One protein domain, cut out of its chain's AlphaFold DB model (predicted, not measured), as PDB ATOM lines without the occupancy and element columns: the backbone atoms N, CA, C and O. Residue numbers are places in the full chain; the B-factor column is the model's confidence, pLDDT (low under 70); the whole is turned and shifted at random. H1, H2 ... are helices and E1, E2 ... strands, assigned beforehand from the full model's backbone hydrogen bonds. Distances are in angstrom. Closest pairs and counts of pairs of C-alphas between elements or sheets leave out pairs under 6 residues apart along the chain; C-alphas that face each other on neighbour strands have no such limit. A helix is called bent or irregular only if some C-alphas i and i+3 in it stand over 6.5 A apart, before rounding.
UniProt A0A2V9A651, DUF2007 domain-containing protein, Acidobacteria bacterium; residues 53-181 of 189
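Overview. This is residues 53 to 181 of the 189 residues of the protein "DUF2007 domain-containing protein" of Acidobacteria bacterium (UniProt A0A2V9A651). A small two-layer body, with the sheet E1 E3 E2 covered on one face by the helices H1 and H3, has two thin extensions: the hairpin E4 E5 as one arm, and a loop with the short helices H4 and H5 as another, whose base is the strand pair E6 E7. The 129 printed residues hold, in order, E1 H1 E2 H2 E3 H3 E4 E5 E6 H4 H5 E7, five named helices and seven named strands, of mixed class. The three sheets, E1 E3 E2, E4 E5 and E6 E7, are antiparallel. The whole is only just compact, close to loose, with a radius of gyration of the C-alphas of 16.7 A and spans of 49 by 45 by 25 A.

Along the chain. E1, residues 53 to 58, begins with C-alpha 53 at (111.811, 156.893, 196.918) and is 14.8 A long. H1, residues 61 to 73, is 17.9 A long. E2 is residues 78 to 80, H2 residues 90 to 95. E3, residues 99 to 104, is 16.9 A long. H3, residues 105 to 116, is 17.2 A long and irregular: C-alphas 106 and 109 are 7.3 A apart. E4 is residues 122 to 125, E5 129 to 132, E6 144 to 147, H4 151 to 154 and H5 157 to 160. E7, residues 170 to 173, ends with C-alpha 173 at (107.255, 171.015, 191.628).

Arrangement. E3 is the inner strand between E1, with N 55 and O 101 at 2.9 A, and E2, with N 79 and O 102 at 2.9 A. E1, H1 and E2 form a split strand-helix-strand unit, two strands running the same way with E3 between them; its crossover is right-handed. H1 and H3 are on the same face, at heights over the sheet of 8.5 A and 8.0 A. They touch, closest at the C-alphas of Leu 71 and Ala 111, 6.6 A apart. H2 only grazes the sheet with residues 90 to 94. In the hairpin E4 and E5, N 125 and O 129 are 2.9 A apart; in E6 and E7, N 172 and O 145 are 2.8 A apart. Every O i to N i+4 pair is within hydrogen-bond range in H1, against 6 of 8 in H3 and 1 of 2 in H2; H4 and H5 are too short for such a pair.

Size, cuts and confidence. The C-alphas farthest apart, those of Gly 75 and Leu 159, are 49.6 A apart. The printed part has no cut. The one long link is E5 to E6, with 11 residues. The mean pLDDT of the printed part is 75.5; residues 82 to 97 and 147 to 169 are under 70.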
ATOM      1  N   VAL A  53     111.907 155.862 197.955       86.94
ATOM      2  CA  VAL A  53     111.811 156.893 196.918       86.94
ATOM      3  C   VAL A  53     111.003 158.084 197.402       86.94
ATOM      4  O   VAL A  53     110.063 157.951 198.178       86.94
ATOM      5  N   ILE A  54     111.377 159.272 196.929       88.50
ATOM      6  CA  ILE A  54     110.725 160.525 197.313       88.50
ATOM      7  C   ILE A  54     109.389 160.652 196.572       88.50
ATOM      8  O   ILE A  54     109.345 160.590 195.337       88.50
ATOM      9  N   VAL A  55     108.318 160.892 197.323       90.75
ATOM     10  CA  VAL A  55     106.962 161.125 196.796       90.75
ATOM     11  C   VAL A  55     106.443 162.537 197.040       90.75
ATOM     12  O   VAL A  55     105.517 162.950 196.352       90.75
ATOM     13  N   GLY A  56     107.074 163.302 197.934       88.69
ATOM     14  CA  GLY A  56     106.736 164.705 198.174       88.69
ATOM     15  C   GLY A  56     107.870 165.484 198.835       88.69
ATOM     16  O   GLY A  56     108.765 164.900 199.457       88.69
ATOM     17  N   ARG A  57     107.843 166.811 198.680       87.62
ATOM     18  CA  ARG A  57     108.781 167.760 199.298       87.62
ATOM     19  C   ARG A  57     108.002 168.884 199.960       87.62
ATOM     20  O   ARG A  57     107.237 169.567 199.291       87.62
ATOM     21  N   TYR A  58     108.249 169.108 201.241       84.00
ATOM     22  CA  TYR A  58     107.491 170.053 202.053       84.00
ATOM     23  C   TYR A  58     108.403 171.123 202.641       84.00
ATOM     24  O   TYR A  58     109.522 170.845 203.070       84.00
ATOM     25  N   ARG A  59     107.906 172.359 202.678       76.12
ATOM     26  CA  ARG A  59     108.626 173.510 203.241       76.12
ATOM     27  C   ARG A  59     108.805 173.424 204.756       76.12
ATOM     28  O   ARG A  59     109.778 173.948 205.279       76.12
ATOM     29  N   ASP A  60     107.879 172.780 205.461       77.38
ATOM     30  CA  ASP A  60     107.895 172.686 206.915       77.38
ATOM     31  C   ASP A  60     107.422 171.319 207.413       77.38
ATOM     32  O   ASP A  60     106.761 170.548 206.711       77.38
ATOM     33  N   LEU A  61     107.801 171.019 208.656       82.69
ATOM     34  CA  LEU A  61     107.546 169.728 209.282       82.69
ATOM     35  C   LEU A  61     106.055 169.492 209.534       82.69
ATOM     36  O   LEU A  61     105.622 168.342 209.533       82.69
ATOM     37  N   SER A  62     105.268 170.549 209.748       85.69
ATOM     38  CA  SER A  62     103.844 170.408 210.053       85.69
ATOM     39  C   SER A  62     103.087 169.871 208.840       85.69
ATOM     40  O   SER A  62     102.423 168.839 208.950       85.69
ATOM     41  N   THR A  63     103.286 170.467 207.660       86.06
ATOM     42  CA  THR A  63     102.692 169.976 206.409       86.06
ATOM     43  C   THR A  63     103.231 168.595 206.040       86.06
ATOM     44  O   THR A  63     102.451 167.716 205.674       86.06
ATOM     45  N   ALA A  64     104.536 168.355 206.217       89.19
ATOM     46  CA  ALA A  64     105.139 167.043 205.976       89.19
ATOM     47  C   ALA A  64     104.518 165.945 206.859       89.19
ATOM     48  O   ALA A  64     104.234 164.844 206.388       89.19
ATOM     49  N   SER A  65     104.267 166.252 208.135       90.69
ATOM     50  CA  SER A  65     103.671 165.321 209.100       90.69
ATOM     51  C   SER A  65     102.214 165.004 208.770       90.69
ATOM     52  O   SER A  65     101.781 163.864 208.945       90.69
ATOM     53  N   ILE A  66     101.457 165.979 208.256       92.88
ATOM     54  CA  ILE A  66     100.086 165.753 207.772       92.88
ATOM     55  C   ILE A  66     100.109 164.795 206.578       92.88
ATOM     56  O   ILE A  66      99.411 163.785 206.597       92.88
ATOM     57  N   ALA A  67     100.952 165.058 205.577       92.19
ATOM     58  CA  ALA A  67     101.080 164.189 204.408       92.19
ATOM     59  C   ALA A  67     101.515 162.763 204.780       92.19
ATOM     60  O   ALA A  67     100.936 161.792 204.299       92.19
ATOM     61  N   LYS A  68     102.478 162.633 205.701       93.75
ATOM     62  CA  LYS A  68     102.882 161.343 206.267       93.75
ATOM     63  C   LYS A  68     101.693 160.621 206.909       93.75
ATOM     64  O   LYS A  68     101.464 159.453 206.628       93.75
ATOM     65  N   SER A  69     100.904 161.330 207.719       93.81
ATOM     66  CA  SER A  69      99.728 160.761 208.396       93.81
ATOM     67  C   SER A  69      98.677 160.250 207.404       93.81
ATOM     68  O   SER A  69      98.049 159.226 207.657       93.81
ATOM     69  N   ILE A  70      98.505 160.931 206.264       94.62
ATOM     70  CA  ILE A  70      97.627 160.483 205.174       94.62
ATOM     71  C   ILE A  70      98.125 159.148 204.604       94.62
ATOM     72  O   ILE A  70      97.344 158.202 204.523       94.62
ATOM     73  N   LEU A  71      99.416 159.038 204.272       95.12
ATOM     74  CA  LEU A  71      99.991 157.793 203.745       95.12
ATOM     75  C   LEU A  71      99.939 156.648 204.767       95.12
ATOM     76  O   LEU A  71      99.522 155.540 204.427       95.12
ATOM     77  N   ASP A  72     100.276 156.931 206.027       93.75
ATOM     78  CA  ASP A  72     100.212 155.956 207.119       93.75
ATOM     79  C   ASP A  72      98.772 155.441 207.306       93.75
ATOM     80  O   ASP A  72      98.551 154.242 207.480       93.75
ATOM     81  N   SER A  73      97.773 156.330 207.216       94.56
ATOM     82  CA  SER A  73      96.355 155.956 207.319       94.56
ATOM     83  C   SER A  73      95.861 155.098 206.149       94.56
ATOM     84  O   SER A  73      94.913 154.330 206.313       94.56
ATOM     85  N   ALA A  74      96.528 155.178 204.994       93.69
ATOM     86  CA  ALA A  74      96.283 154.327 203.831       93.69
ATOM     87  C   ALA A  74      97.045 152.987 203.887       93.69
ATOM     88  O   ALA A  74      96.937 152.184 202.962       93.69
ATOM     89  N   GLY A  75      97.798 152.727 204.964       93.12
ATOM     90  CA  GLY A  75      98.563 151.494 205.152       93.12
ATOM     91  C   GLY A  75      99.903 151.455 204.412       93.12
ATOM     92  O   GLY A  75     100.498 150.384 204.313       93.12
ATOM     93  N   MET A  76     100.384 152.595 203.905       93.25
ATOM     94  CA  MET A  76     101.691 152.706 203.250       93.25
ATOM     95  C   MET A  76     102.769 153.011 204.293       93.25
ATOM     96  O   MET A  76     102.599 153.906 205.122       93.25
ATOM     97  N   GLU A  77     103.900 152.303 204.252       89.69
ATOM     98  CA  GLU A  77     105.018 152.635 205.140       89.69
ATOM     99  C   GLU A  77     105.739 153.878 204.611       89.69
ATOM    100  O   GLU A  77     106.345 153.851 203.535       89.69
ATOM    101  N   SER A  78     105.657 154.973 205.370       89.44
ATOM    102  CA  SER A  78     106.204 156.266 204.973       89.44
ATOM    103  C   SER A  78     107.165 156.853 206.008       89.44
ATOM    104  O   SER A  78     106.989 156.716 207.224       89.44
ATOM    105  N   PHE A  79     108.188 157.549 205.517       87.69
ATOM    106  CA  PHE A  79     109.262 158.129 206.321       87.69
ATOM    107  C   PHE A  79     109.539 159.559 205.877       87.69
ATOM    108  O   PHE A  79     109.482 159.867 204.691       87.69
ATOM    109  N   LEU A  80     109.900 160.433 206.812       87.62
ATOM    110  CA  LEU A  80     110.452 161.741 206.475       87.62
ATOM    111  C   LEU A  80     111.982 161.639 206.479       87.62
ATOM    112  O   LEU A  80     112.559 161.119 207.435       87.62
ATOM    113  N   ALA A  81     112.641 162.116 205.421       73.19
ATOM    114  CA  ALA A  81     114.090 162.292 205.439       73.19
ATOM    115  C   ALA A  81     114.453 163.250 206.583       73.19
ATOM    116  O   ALA A  81     113.894 164.342 206.656       73.19
ATOM    117  N   ASP A  82     115.413 162.835 207.413       61.88
ATOM    118  CA  ASP A  82     116.033 163.585 208.515       61.88
ATOM    119  C   ASP A  82     115.228 163.826 209.811       61.88
ATOM    120  O   ASP A  82     115.293 164.904 210.396       61.88
ATOM    121  N   ASP A  83     114.624 162.799 210.416       50.62
ATOM    122  CA  ASP A  83     114.122 162.929 211.807       50.62
ATOM    123  C   ASP A  83     115.248 163.203 212.853       50.62
ATOM    124  O   ASP A  83     115.011 163.686 213.964       50.62
ATOM    125  N   SER A  84     116.517 162.941 212.495       45.25
ATOM    126  CA  SER A  84     117.684 163.087 213.390       45.25
ATOM    127  C   SER A  84     118.584 164.306 213.117       45.25
ATOM    128  O   SER A  84     119.238 164.778 214.044       45.25
ATOM    129  N   VAL A  85     118.616 164.847 211.890       42.34
ATOM    130  CA  VAL A  85     119.488 165.986 211.501       42.34
ATOM    131  C   VAL A  85     118.710 167.314 211.427       42.34
ATOM    132  O   VAL A  85     119.290 168.379 211.633       42.34
ATOM    133  N   ILE A  86     117.375 167.281 211.269       47.47
ATOM    134  CA  ILE A  86     116.516 168.486 211.198       47.47
ATOM    135  C   ILE A  86     116.417 169.256 212.530       47.47
ATOM    136  O   ILE A  86     116.039 170.427 212.531       47.47
ATOM    137  N   ARG A  87     116.803 168.676 213.679       47.53
ATOM    138  CA  ARG A  87     116.719 169.388 214.974       47.53
ATOM    139  C   ARG A  87     117.713 170.538 215.135       47.53
ATOM    140  O   ARG A  87     117.534 171.312 216.072       47.53
ATOM    141  N   LEU A  88     118.740 170.652 214.287       43.78
ATOM    142  CA  LEU A  88     119.814 171.623 214.517       43.78
ATOM    143  C   LEU A  88     119.924 172.759 213.500       43.78
ATOM    144  O   LEU A  88     120.446 173.790 213.894       43.78
ATOM    145  N   ASP A  89     119.383 172.668 212.280       46.91
ATOM    146  CA  ASP A  89     119.421 173.824 211.369       46.91
ATOM    147  C   ASP A  89     118.375 173.758 210.240       46.91
ATOM    148  O   ASP A  89     118.569 173.149 209.184       46.91
ATOM    149  N   TRP A  90     117.277 174.494 210.432       45.94
ATOM    150  CA  TRP A  90     116.263 174.830 209.418       45.94
ATOM    151  C   TRP A  90     116.869 175.359 208.098       45.94
ATOM    152  O   TRP A  90     116.325 175.133 207.016       45.94
ATOM    153  N   LEU A  91     118.035 176.010 208.169       45.78
ATOM    154  CA  LEU A  91     118.729 176.590 207.019       45.78
ATOM    155  C   LEU A  91     119.191 175.534 205.992       45.78
ATOM    156  O   LEU A  91     119.171 175.806 204.791       45.78
ATOM    157  N   TYR A  92     119.539 174.315 206.426       45.06
ATOM    158  CA  TYR A  92     119.999 173.257 205.513       45.06
ATOM    159  C   TYR A  92     118.860 172.577 204.743       45.06
ATOM    160  O   TYR A  92     119.056 172.201 203.588       45.06
ATOM    161  N   SER A  93     117.660 172.461 205.329       44.38
ATOM    162  CA  SER A  93     116.495 171.895 204.626       44.38
ATOM    163  C   SER A  93     116.056 172.779 203.455       44.38
ATOM    164  O   SER A  93     115.770 172.266 202.373       44.38
ATOM    165  N   ASN A  94     116.103 174.106 203.615       47.09
ATOM    166  CA  ASN A  94     115.810 175.044 202.525       47.09
ATOM    167  C   ASN A  94     116.881 175.012 201.423       47.09
ATOM    168  O   ASN A  94     116.544 175.061 200.243       47.09
ATOM    169  N   ALA A  95     118.159 174.837 201.774       48.78
ATOM    170  CA  ALA A  95     119.233 174.687 200.787       48.78
ATOM    171  C   ALA A  95     119.154 173.367 199.984       48.78
ATOM    172  O   ALA A  95     119.687 173.290 198.878       48.78
ATOM    173  N   MET A  96     118.479 172.336 200.515       51.00
ATOM    174  CA  MET A  96     118.353 171.002 199.902       51.00
ATOM    175  C   MET A  96     116.981 170.697 199.271       51.00
ATOM    176  O   MET A  96     116.764 169.574 198.798       51.00
ATOM    177  N   GLY A  97     116.074 171.678 199.217       62.28
ATOM    178  CA  GLY A  97     114.775 171.538 198.547       62.28
ATOM    179  C   GLY A  97     113.654 170.952 199.413       62.28
ATOM    180  O   GLY A  97     112.790 170.249 198.887       62.28
ATOM    181  N   GLY A  98     113.669 171.227 200.720       76.12
ATOM    182  CA  GLY A  98     112.598 170.896 201.665       76.12
ATOM    183  C   GLY A  98     112.714 169.517 202.326       76.12
ATOM    184  O   GLY A  98     113.585 168.705 202.005       76.12
ATOM    185  N   ILE A  99     111.799 169.252 203.261       81.38
ATOM    186  CA  ILE A  99     111.641 167.971 203.960       81.38
ATOM    187  C   ILE A  99     111.056 166.955 202.982       81.38
ATOM    188  O   ILE A  99     109.983 167.168 202.416       81.38
ATOM    189  N   LYS A 100     111.758 165.841 202.771       86.50
ATOM    190  CA  LYS A 100     111.369 164.817 201.792       86.50
ATOM    191  C   LYS A 100     110.516 163.750 202.466       86.50
ATOM    192  O   LYS A 100     110.932 163.199 203.478       86.50
ATOM    193  N   LEU A 101     109.373 163.424 201.877       90.69
ATOM    194  CA  LEU A 101     108.555 162.271 202.252       90.69
ATOM    195  C   LEU A 101     108.903 161.100 201.338       90.69
ATOM    196  O   LEU A 101     108.887 161.248 200.111       90.69
ATOM    197  N   LEU A 102     109.238 159.961 201.935       90.50
ATOM    198  CA  LEU A 102     109.622 158.742 201.243       90.50
ATOM    199  C   LEU A 102     108.657 157.604 201.540       90.50
ATOM    200  O   LEU A 102     108.126 157.503 202.643       90.50
ATOM    201  N   VAL A 103     108.515 156.721 200.560       91.00
ATOM    202  CA  VAL A 103     107.829 155.428 200.661       91.00
ATOM    203  C   VAL A 103     108.664 154.367 199.950       91.00
ATOM    204  O   VAL A 103     109.678 154.694 199.320       91.00
ATOM    205  N   ARG A 104     108.255 153.101 200.031       89.12
ATOM    206  CA  ARG A 104     108.830 152.054 199.180       89.12
ATOM    207  C   ARG A 104     108.538 152.340 197.706       89.12
ATOM    208  O   ARG A 104     107.543 152.985 197.380       89.12
ATOM    209  N   ASP A 105     109.393 151.847 196.822       86.25
ATOM    210  CA  ASP A 105     109.240 152.062 195.381       86.25
ATOM    211  C   ASP A 105     107.905 151.513 194.850       86.25
ATOM    212  O   ASP A 105     107.228 152.183 194.070       86.25
ATOM    213  N   GLU A 106     107.461 150.358 195.359       89.62
ATOM    214  CA  GLU A 106     106.176 149.751 194.997       89.62
ATOM    215  C   GLU A 106     104.953 150.624 195.335       89.62
ATOM    216  O   GLU A 106     103.965 150.609 194.601       89.62
ATOM    217  N   ASP A 107     105.036 151.436 196.391       91.75
ATOM    218  CA  ASP A 107     103.939 152.291 196.858       91.75
ATOM    219  C   ASP A 107     103.977 153.689 196.216       91.75
ATOM    220  O   ASP A 107     103.059 154.496 196.379       91.75
ATOM    221  N   ALA A 108     105.031 154.008 195.459       89.94
ATOM    222  CA  ALA A 108     105.317 155.369 195.022       89.94
ATOM    223  C   ALA A 108     104.259 155.959 194.081       89.94
ATOM    224  O   ALA A 108     104.021 157.169 194.095       89.94
ATOM    225  N   ALA A 109     103.644 155.133 193.233       90.31
ATOM    226  CA  ALA A 109     102.577 155.577 192.340       90.31
ATOM    227  C   ALA A 109     101.295 155.891 193.127       90.31
ATOM    228  O   ALA A 109     100.763 156.997 193.016       90.31
ATOM    229  N   ALA A 110     100.866 154.959 193.982       92.38
ATOM    230  CA  ALA A 110      99.662 155.100 194.799       92.38
ATOM    231  C   ALA A 110      99.777 156.264 195.797       92.38
ATOM    232  O   ALA A 110      98.836 157.040 195.963       92.38
ATOM    233  N   ALA A 111     100.948 156.443 196.411       92.31
ATOM    234  CA  ALA A 111     101.211 157.558 197.313       92.31
ATOM    235  C   ALA A 111     101.081 158.917 196.604       92.31
ATOM    236  O   ALA A 111     100.464 159.834 197.142       92.31
ATOM    237  N   ARG A 112     101.625 159.059 195.385       90.38
ATOM    238  CA  ARG A 112     101.522 160.314 194.616       90.38
ATOM    239  C   ARG A 112     100.091 160.624 194.198       90.38
ATOM    240  O   ARG A 112      99.693 161.784 194.255       90.38
ATOM    241  N   GLU A 113      99.325 159.611 193.807       89.31
ATOM    242  CA  GLU A 113      97.909 159.774 193.474       89.31
ATOM    243  C   GLU A 113      97.105 160.242 194.692       89.31
ATOM    244  O   GLU A 113      96.381 161.234 194.616       89.31
ATOM    245  N   LEU A 114      97.302 159.588 195.842       90.44
ATOM    246  CA  LEU A 114      96.600 159.921 197.078       90.44
ATOM    247  C   LEU A 114      96.904 161.349 197.556       90.44
ATOM    248  O   LEU A 114      95.991 162.075 197.952       90.44
ATOM    249  N   LEU A 115      98.174 161.761 197.494       88.81
ATOM    250  CA  LEU A 115      98.597 163.112 197.871       88.81
ATOM    251  C   LEU A 115      98.109 164.175 196.870       88.81
ATOM    252  O   LEU A 115      97.729 165.268 197.284       88.81
ATOM    253  N   GLY A 116      98.085 163.860 195.570       81.25
ATOM    254  CA  GLY A 116      97.672 164.786 194.511       81.25
ATOM    255  C   GLY A 116      96.159 164.994 194.400       81.25
ATOM    256  O   GLY A 116      95.725 166.079 194.020       81.25
ATOM    257  N   ALA A 117      95.346 164.003 194.781       74.00
ATOM    258  CA  ALA A 117      93.881 164.062 194.690       74.00
ATOM    259  C   ALA A 117      93.236 165.198 195.512       74.00
ATOM    260  O   ALA A 117      92.066 165.515 195.312       74.00
ATOM    261  N   GLN A 118      93.980 165.805 196.440       70.06
ATOM    262  CA  GLN A 118      93.490 166.887 197.297       70.06
ATOM    263  C   GLN A 118      93.648 168.284 196.674       70.06
ATOM    264  O   GLN A 118      93.160 169.258 197.247       70.06
ATOM    265  N   ILE A 119      94.325 168.408 195.526       77.38
ATOM    266  CA  ILE A 119      94.626 169.702 194.906       77.38
ATOM    267  C   ILE A 119      93.594 169.987 193.803       77.38
ATOM    268  O   ILE A 119      93.583 169.286 192.789       77.38
ATOM    269  N   PRO A 120      92.715 170.997 193.962       79.94
ATOM    270  CA  PRO A 120      91.707 171.312 192.956       79.94
ATOM    271  C   PRO A 120      92.360 171.902 191.702       79.94
ATOM    272  O   PRO A 120      93.160 172.821 191.797       79.94
ATOM    273  N   GLU A 121      91.998 171.437 190.509       80.19
ATOM    274  CA  GLU A 121      92.554 171.972 189.251       80.19
ATOM    275  C   GLU A 121      92.163 173.442 189.009       80.19
ATOM    276  O   GLU A 121      92.941 174.215 188.445       80.19
ATOM    277  N   LYS A 122      90.968 173.825 189.475       83.06
ATOM    278  CA  LYS A 122      90.401 175.168 189.337       83.06
ATOM    279  C   LYS A 122      89.792 175.631 190.647       83.06
ATOM    280  O   LYS A 122      89.149 174.843 191.344       83.06
ATOM    281  N   PHE A 123      89.963 176.906 190.964       82.88
ATOM    282  CA  PHE A 123      89.282 177.541 192.087       82.88
ATOM    283  C   PHE A 123      88.937 178.991 191.761       82.88
ATOM    284  O   PHE A 123      89.580 179.637 190.934       82.88
ATOM    285  N   GLU A 124      87.884 179.494 192.393       82.88
ATOM    286  CA  GLU A 124      87.408 180.853 192.176       82.88
ATOM    287  C   GLU A 124      88.148 181.822 193.102       82.88
ATOM    288  O   GLU A 124      88.193 181.631 194.319       82.88
ATOM    289  N   VAL A 125      88.747 182.857 192.515       82.88
ATOM    290  CA  VAL A 125      89.465 183.909 193.235       82.88
ATOM    291  C   VAL A 125      88.670 185.202 193.142       82.88
ATOM    292  O   VAL A 125      88.367 185.692 192.050       82.88
ATOM    293  N   GLU A 126      88.351 185.780 194.297       80.50
ATOM    294  CA  GLU A 126      87.603 187.031 194.384       80.50
ATOM    295  C   GLU A 126      88.321 188.150 193.607       80.50
ATOM    296  O   GLU A 126      89.483 188.464 193.856       80.50
ATOM    297  N   GLY A 127      87.634 188.729 192.619       82.25
ATOM    298  CA  GLY A 127      88.168 189.795 191.764       82.25
ATOM    299  C   GLY A 127      88.991 189.340 190.551       82.25
ATOM    300  O   GLY A 127      89.274 190.173 189.692       82.25
ATOM    301  N   VAL A 128      89.327 188.050 190.432       76.31
ATOM    302  CA  VAL A 128      90.055 187.482 189.275       76.31
ATOM    303  C   VAL A 128      89.175 186.511 188.479       76.31
ATOM    304  O   VAL A 128      89.298 186.435 187.258       76.31
ATOM    305  N   GLY A 129      88.233 185.835 189.143       82.12
ATOM    306  CA  GLY A 129      87.368 184.819 188.543       82.12
ATOM    307  C   GLY A 129      87.948 183.412 188.687       82.12
ATOM    308  O   GLY A 129      88.679 183.128 189.634       82.12
ATOM    309  N   GLU A 130      87.595 182.516 187.765       83.12
ATOM    310  CA  GLU A 130      88.091 181.137 187.755       83.12
ATOM    311  C   GLU A 130      89.590 181.109 187.418       83.12
ATOM    312  O   GLU A 130      90.004 181.524 186.334       83.12
ATOM    313  N   TYR A 131      90.405 180.631 188.358       80.75
ATOM    314  CA  TYR A 131      91.843 180.455 188.184       80.75
ATOM    315  C   TYR A 131      92.166 178.985 187.911       80.75
ATOM    316  O   TYR A 131      91.752 178.102 188.664       80.75
ATOM    317  N   GLU A 132      92.921 178.728 186.842       82.69
ATOM    318  CA  GLU A 132      93.392 177.397 186.451       82.69
ATOM    319  C   GLU A 132      94.868 177.240 186.828       82.69
ATOM    320  O   GLU A 132      95.721 178.023 186.400       82.69
ATOM    321  N   GLN A 133      95.166 176.243 187.666       83.81
ATOM    322  CA  GLN A 133      96.519 176.038 188.176       83.81
ATOM    323  C   GLN A 133      97.446 175.452 187.099       83.81
ATOM    324  O   GLN A 133      97.050 174.527 186.381       83.81
ATOM    325  N   PRO A 134      98.704 175.922 186.992       83.81
ATOM    326  CA  PRO A 134      99.667 175.333 186.075       83.81
ATOM    327  C   PRO A 134     100.062 173.922 186.522       83.81
ATOM    328  O   PRO A 134     100.172 173.623 187.709       83.81
ATOM    329  N   LYS A 135     100.321 173.051 185.546       87.81
ATOM    330  CA  LYS A 135     100.811 171.688 185.781       87.81
ATOM    331  C   LYS A 135     102.314 171.628 185.567       87.81
ATOM    332  O   LYS A 135     102.853 172.277 184.674       87.81
ATOM    333  N   CYS A 136     102.991 170.797 186.352       87.12
ATOM    334  CA  CYS A 136     104.405 170.523 186.135       87.12
ATOM    335  C   CYS A 136     104.617 169.861 184.757       87.12
ATOM    336  O   CYS A 136     104.016 168.816 184.507       87.12
ATOM    337  N   PRO A 137     105.519 170.362 183.894       86.81
ATOM    338  CA  PRO A 137     105.752 169.778 182.568       86.81
ATOM    339  C   PRO A 137     106.392 168.379 182.611       86.81
ATOM    340  O   PRO A 137     106.300 167.629 181.645       86.81
ATOM    341  N   ASN A 138     107.027 168.004 183.728       87.62
ATOM    342  CA  ASN A 138     107.716 166.719 183.871       87.62
ATOM    343  C   ASN A 138     106.825 165.595 184.428       87.62
ATOM    344  O   ASN A 138     106.983 164.439 184.051       87.62
ATOM    345  N   CYS A 139     105.912 165.900 185.356       84.38
ATOM    346  CA  CYS A 139     105.084 164.877 186.014       84.38
ATOM    347  C   CYS A 139     103.582 165.179 186.018       84.38
ATOM    348  O   CYS A 139     102.822 164.433 186.631       84.38
ATOM    349  N   SER A 140     103.159 166.276 185.388       85.12
ATOM    350  CA  SER A 140     101.767 166.740 185.324       85.12
ATOM    351  C   SER A 140     101.094 166.986 186.679       85.12
ATOM    352  O   SER A 140      99.877 167.149 186.735       85.12
ATOM    353  N   SER A 141     101.865 167.033 187.770       84.00
ATOM    354  CA  SER A 141     101.349 167.349 189.102       84.00
ATOM    355  C   SER A 141     100.868 168.798 189.174       84.00
ATOM    356  O   SER A 141     101.488 169.684 188.581       84.00
ATOM    357  N   LEU A 142      99.801 169.017 189.943       84.56
ATOM    358  CA  LEU A 142      99.298 170.337 190.338       84.56
ATOM    359  C   LEU A 142     100.020 170.891 191.578       84.56
ATOM    360  O   LEU A 142      99.825 172.043 191.940       84.56
ATOM    361  N   ASP A 143     100.856 170.078 192.231       84.12
ATOM    362  CA  ASP A 143     101.632 170.468 193.411       84.12
ATOM    363  C   ASP A 143     102.882 171.261 192.999       84.12
ATOM    364  O   ASP A 143     104.003 170.730 192.916       84.12
ATOM    365  N   VAL A 144     102.650 172.519 192.624       85.56
ATOM    366  CA  VAL A 144     103.656 173.444 192.104       85.56
ATOM    367  C   VAL A 144     103.591 174.770 192.853       85.56
ATOM    368  O   VAL A 144     102.508 175.257 193.170       85.56
ATOM    369  N   SER A 145     104.745 175.375 193.128       79.88
ATOM    370  CA  SER A 145     104.808 176.713 193.718       79.88
ATOM    371  C   SER A 145     105.741 177.612 192.925       79.88
ATOM    372  O   SER A 145     106.680 177.144 192.279       79.88
ATOM    373  N   PHE A 146     105.453 178.908 192.945       76.69
ATOM    374  CA  PHE A 146     106.308 179.924 192.356       76.69
ATOM    375  C   PHE A 146     107.077 180.618 193.474       76.69
ATOM    376  O   PHE A 146     106.476 181.142 194.415       76.69
ATOM    377  N   GLU A 147     108.404 180.569 193.403       67.88
ATOM    378  CA  GLU A 147     109.271 181.130 194.431       67.88
ATOM    379  C   GLU A 147     109.836 182.468 193.935       67.88
ATOM    380  O   GLU A 147     110.688 182.520 193.047       67.88
ATOM    381  N   GLU A 148     109.335 183.565 194.504       57.94
ATOM    382  CA  GLU A 148     109.921 184.902 194.385       57.94
ATOM    383  C   GLU A 148     110.439 185.306 195.762       57.94
ATOM    384  O   GLU A 148     109.663 185.608 196.671       57.94
ATOM    385  N   LEU A 149     111.759 185.302 195.943       54.34
ATOM    386  CA  LEU A 149     112.351 185.986 197.086       54.34
ATOM    387  C   LEU A 149     112.758 187.389 196.635       54.34
ATOM    388  O   LEU A 149     113.659 187.535 195.808       54.34
ATOM    389  N   ASP A 150     112.081 188.402 197.179       48.00
ATOM    390  CA  ASP A 150     112.326 189.806 196.852       48.00
ATOM    391  C   ASP A 150     113.809 190.160 197.052       48.00
ATOM    392  O   ASP A 150     114.410 189.933 198.113       48.00
ATOM    393  N   ARG A 151     114.404 190.732 196.003       46.66
ATOM    394  CA  ARG A 151     115.802 191.169 195.953       46.66
ATOM    395  C   ARG A 151     116.124 192.166 197.071       46.66
ATOM    396  O   ARG A 151     117.276 192.229 197.500       46.66
ATOM    397  N   GLU A 152     115.132 192.901 197.575       46.75
ATOM    398  CA  GLU A 152     115.313 193.889 198.646       46.75
ATOM    399  C   GLU A 152     115.658 193.268 200.016       46.75
ATOM    400  O   GLU A 152     116.323 193.911 200.831       46.75
ATOM    401  N   ILE A 153     115.332 191.990 200.256       50.41
ATOM    402  CA  ILE A 153     115.641 191.279 201.517       50.41
ATOM    403  C   ILE A 153     117.062 190.669 201.497       50.41
ATOM    404  O   ILE A 153     117.613 190.308 202.538       50.41
ATOM    405  N   ALA A 154     117.719 190.611 200.333       47.25
ATOM    406  CA  ALA A 154     119.044 190.003 200.169       47.25
ATOM    407  C   ALA A 154     120.214 190.887 200.656       47.25
ATOM    408  O   ALA A 154     121.341 190.409 200.794       47.25
ATOM    409  N   HIS A 155     119.987 192.174 200.927       48.75
ATOM    410  CA  HIS A 155     121.075 193.128 201.162       48.75
ATOM    411  C   HIS A 155     121.745 193.113 202.559       48.75
ATOM    412  O   HIS A 155     122.956 193.342 202.597       48.75
ATOM    413  N   PRO A 156     121.087 192.814 203.702       51.66
ATOM    414  CA  PRO A 156     121.781 192.808 204.997       51.66
ATOM    415  C   PRO A 156     122.504 191.488 205.334       51.66
ATOM    416  O   PRO A 156     123.400 191.492 206.178       51.66
ATOM    417  N   GLY A 157     122.174 190.365 204.679       56.72
ATOM    418  CA  GLY A 157     122.746 189.046 205.007       56.72
ATOM    419  C   GLY A 157     124.255 188.927 204.746       56.72
ATOM    420  O   GLY A 157     124.970 188.289 205.519       56.72
ATOM    421  N   LEU A 158     124.757 189.618 203.714       52.38
ATOM    422  CA  LEU A 158     126.170 189.603 203.319       52.38
ATOM    423  C   LEU A 158     127.072 190.264 204.375       52.38
ATOM    424  O   LEU A 158     128.219 189.859 204.545       52.38
ATOM    425  N   LEU A 159     126.546 191.247 205.116       59.53
ATOM    426  CA  LEU A 159     127.286 191.949 206.168       59.53
ATOM    427  C   LEU A 159     127.444 191.095 207.442       59.53
ATOM    428  O   LEU A 159     128.394 191.296 208.193       59.53
ATOM    429  N   LEU A 160     126.545 190.130 207.674       62.09
ATOM    430  CA  LEU A 160     126.567 189.232 208.837       62.09
ATOM    431  C   LEU A 160     127.304 187.900 208.598       62.09
ATOM    432  O   LEU A 160     127.336 187.062 209.497       62.09
ATOM    433  N   GLY A 161     127.891 187.677 207.418       59.66
ATOM    434  CA  GLY A 161     128.583 186.418 207.109       59.66
ATOM    435  C   GLY A 161     127.651 185.204 206.987       59.66
ATOM    436  O   GLY A 161     128.114 184.068 207.064       59.66
ATOM    437  N   ILE A 162     126.347 185.433 206.794       63.31
ATOM    438  CA  ILE A 162     125.368 184.372 206.548       63.31
ATOM    439  C   ILE A 162     125.420 184.030 205.051       63.31
ATOM    440  O   ILE A 162     125.274 184.941 204.230       63.31
ATOM    441  N   PRO A 163     125.619 182.758 204.657       51.50
ATOM    442  CA  PRO A 163     125.565 182.371 203.252       51.50
ATOM    443  C   PRO A 163     124.146 182.612 202.722       51.50
ATOM    444  O   PRO A 163     123.215 181.891 203.070       51.50
ATOM    445  N   ILE A 164     123.976 183.653 201.902       55.19
ATOM    446  CA  ILE A 164     122.699 183.959 201.252       55.19
ATOM    447  C   ILE A 164     122.442 182.865 200.202       55.19
ATOM    448  O   ILE A 164     123.263 182.717 199.289       55.19
ATOM    449  N   PRO A 165     121.338 182.101 200.293       53.12
ATOM    450  CA  PRO A 165     120.971 181.144 199.256       53.12
ATOM    451  C   PRO A 165     120.793 181.876 197.924       53.12
ATOM    452  O   PRO A 165     120.139 182.916 197.870       53.12
ATOM    453  N   ALA A 166     121.379 181.349 196.848       54.16
ATOM    454  CA  ALA A 166     121.193 181.907 195.515       54.16
ATOM    455  C   ALA A 166     119.695 181.904 195.164       54.16
ATOM    456  O   ALA A 166     119.088 180.843 195.022       54.16
ATOM    457  N   VAL A 167     119.117 183.102 195.059       55.22
ATOM    458  CA  VAL A 167     117.708 183.335 194.730       55.22
ATOM    459  C   VAL A 167     117.415 182.760 193.346       55.22
ATOM    460  O   VAL A 167     118.060 183.147 192.369       55.22
ATOM    461  N   LYS A 168     116.445 181.849 193.253       55.41
ATOM    462  CA  LYS A 168     115.932 181.330 191.981       55.41
ATOM    463  C   LYS A 168     114.539 181.912 191.772       55.41
ATOM    464  O   LYS A 168     113.674 181.670 192.597       55.41
ATOM    465  N   HIS A 169     114.358 182.694 190.709       58.94
ATOM    466  CA  HIS A 169     113.026 183.077 190.242       58.94
ATOM    467  C   HIS A 169     112.537 181.935 189.369       58.94
ATOM    468  O   HIS A 169     113.108 181.716 188.305       58.94
ATOM    469  N   GLY A 170     111.548 181.180 189.826       77.69
ATOM    470  CA  GLY A 170     111.073 180.048 189.050       77.69
ATOM    471  C   GLY A 170     110.018 179.230 189.765       77.69
ATOM    472  O   GLY A 170     109.825 179.309 190.979       77.69
ATOM    473  N   TRP A 171     109.328 178.429 188.974       83.69
ATOM    474  CA  TRP A 171     108.435 177.397 189.452       83.69
ATOM    475  C   TRP A 171     109.232 176.219 189.988       83.69
ATOM    476  O   TRP A 171     110.260 175.833 189.428       83.69
ATOM    477  N   ASN A 172     108.718 175.603 191.041       85.31
ATOM    478  CA  ASN A 172     109.176 174.328 191.555       85.31
ATOM    479  C   ASN A 172     107.985 173.356 191.621       85.31
ATOM    480  O   ASN A 172     106.838 173.752 191.812       85.31
ATOM    481  N   CYS A 173     108.242 172.068 191.417       86.62
ATOM    482  CA  CYS A 173     107.255 171.015 191.628       86.62
ATOM    483  C   CYS A 173     107.622 170.222 192.877       86.62
ATOM    484  O   CYS A 173     108.686 169.600 192.934       86.62
ATOM    485  N   HIS A 174     106.722 170.172 193.852       84.31
ATOM    486  CA  HIS A 174     106.949 169.462 195.110       84.31
ATOM    487  C   HIS A 174     106.872 167.935 194.944       84.31
ATOM    488  O   HIS A 174     107.605 167.200 195.615       84.31
ATOM    489  N   ALA A 175     106.098 167.451 193.966       84.50
ATOM    490  CA  ALA A 175     105.970 166.024 193.669       84.50
ATOM    491  C   ALA A 175     107.252 165.412 193.063       84.50
ATOM    492  O   ALA A 175     107.758 164.403 193.557       84.50
ATOM    493  N   CYS A 176     107.815 166.009 192.002       82.69
ATOM    494  CA  CYS A 176     108.994 165.447 191.318       82.69
ATOM    495  C   CYS A 176     110.310 166.187 191.609       82.69
ATOM    496  O   CYS A 176     111.378 165.576 191.542       82.69
ATOM    497  N   GLY A 177     110.254 167.457 192.019       81.44
ATOM    498  CA  GLY A 177     111.427 168.308 192.245       81.44
ATOM    499  C   GLY A 177     111.924 169.040 190.998       81.44
ATOM    500  O   GLY A 177     113.004 169.621 191.040       81.44
ATOM    501  N   HIS A 178     111.183 168.991 189.888       85.25
ATOM    502  CA  HIS A 178     111.500 169.758 188.685       85.25
ATOM    503  C   HIS A 178     111.319 171.260 188.943       85.25
ATOM    504  O   HIS A 178     110.379 171.646 189.636       85.25
ATOM    505  N   ALA A 179     112.202 172.089 188.384       84.69
ATOM    506  CA  ALA A 179     112.140 173.544 188.480       84.69
ATOM    507  C   ALA A 179     112.262 174.173 187.085       84.69
ATOM    508  O   ALA A 179     113.057 173.677 186.284       84.69
ATOM    509  N   TRP A 180     111.475 175.217 186.796       85.75
ATOM    510  CA  TRP A 180     111.392 175.855 185.472       85.75
ATOM    511  C   TRP A 180     111.007 177.344 185.561       85.75
ATOM    512  O   TRP A 180     110.340 177.762 186.500       85.75
ATOM    513  N   ASP A 181     111.405 178.159 184.579       75.75
ATOM    514  CA  ASP A 181     111.350 179.628 184.701       75.75
ATOM    515  C   ASP A 181     110.037 180.270 184.204       75.75
ATOM    516  O   ASP A 181     109.744 181.413 184.546       75.75
TER     517      ASP A 181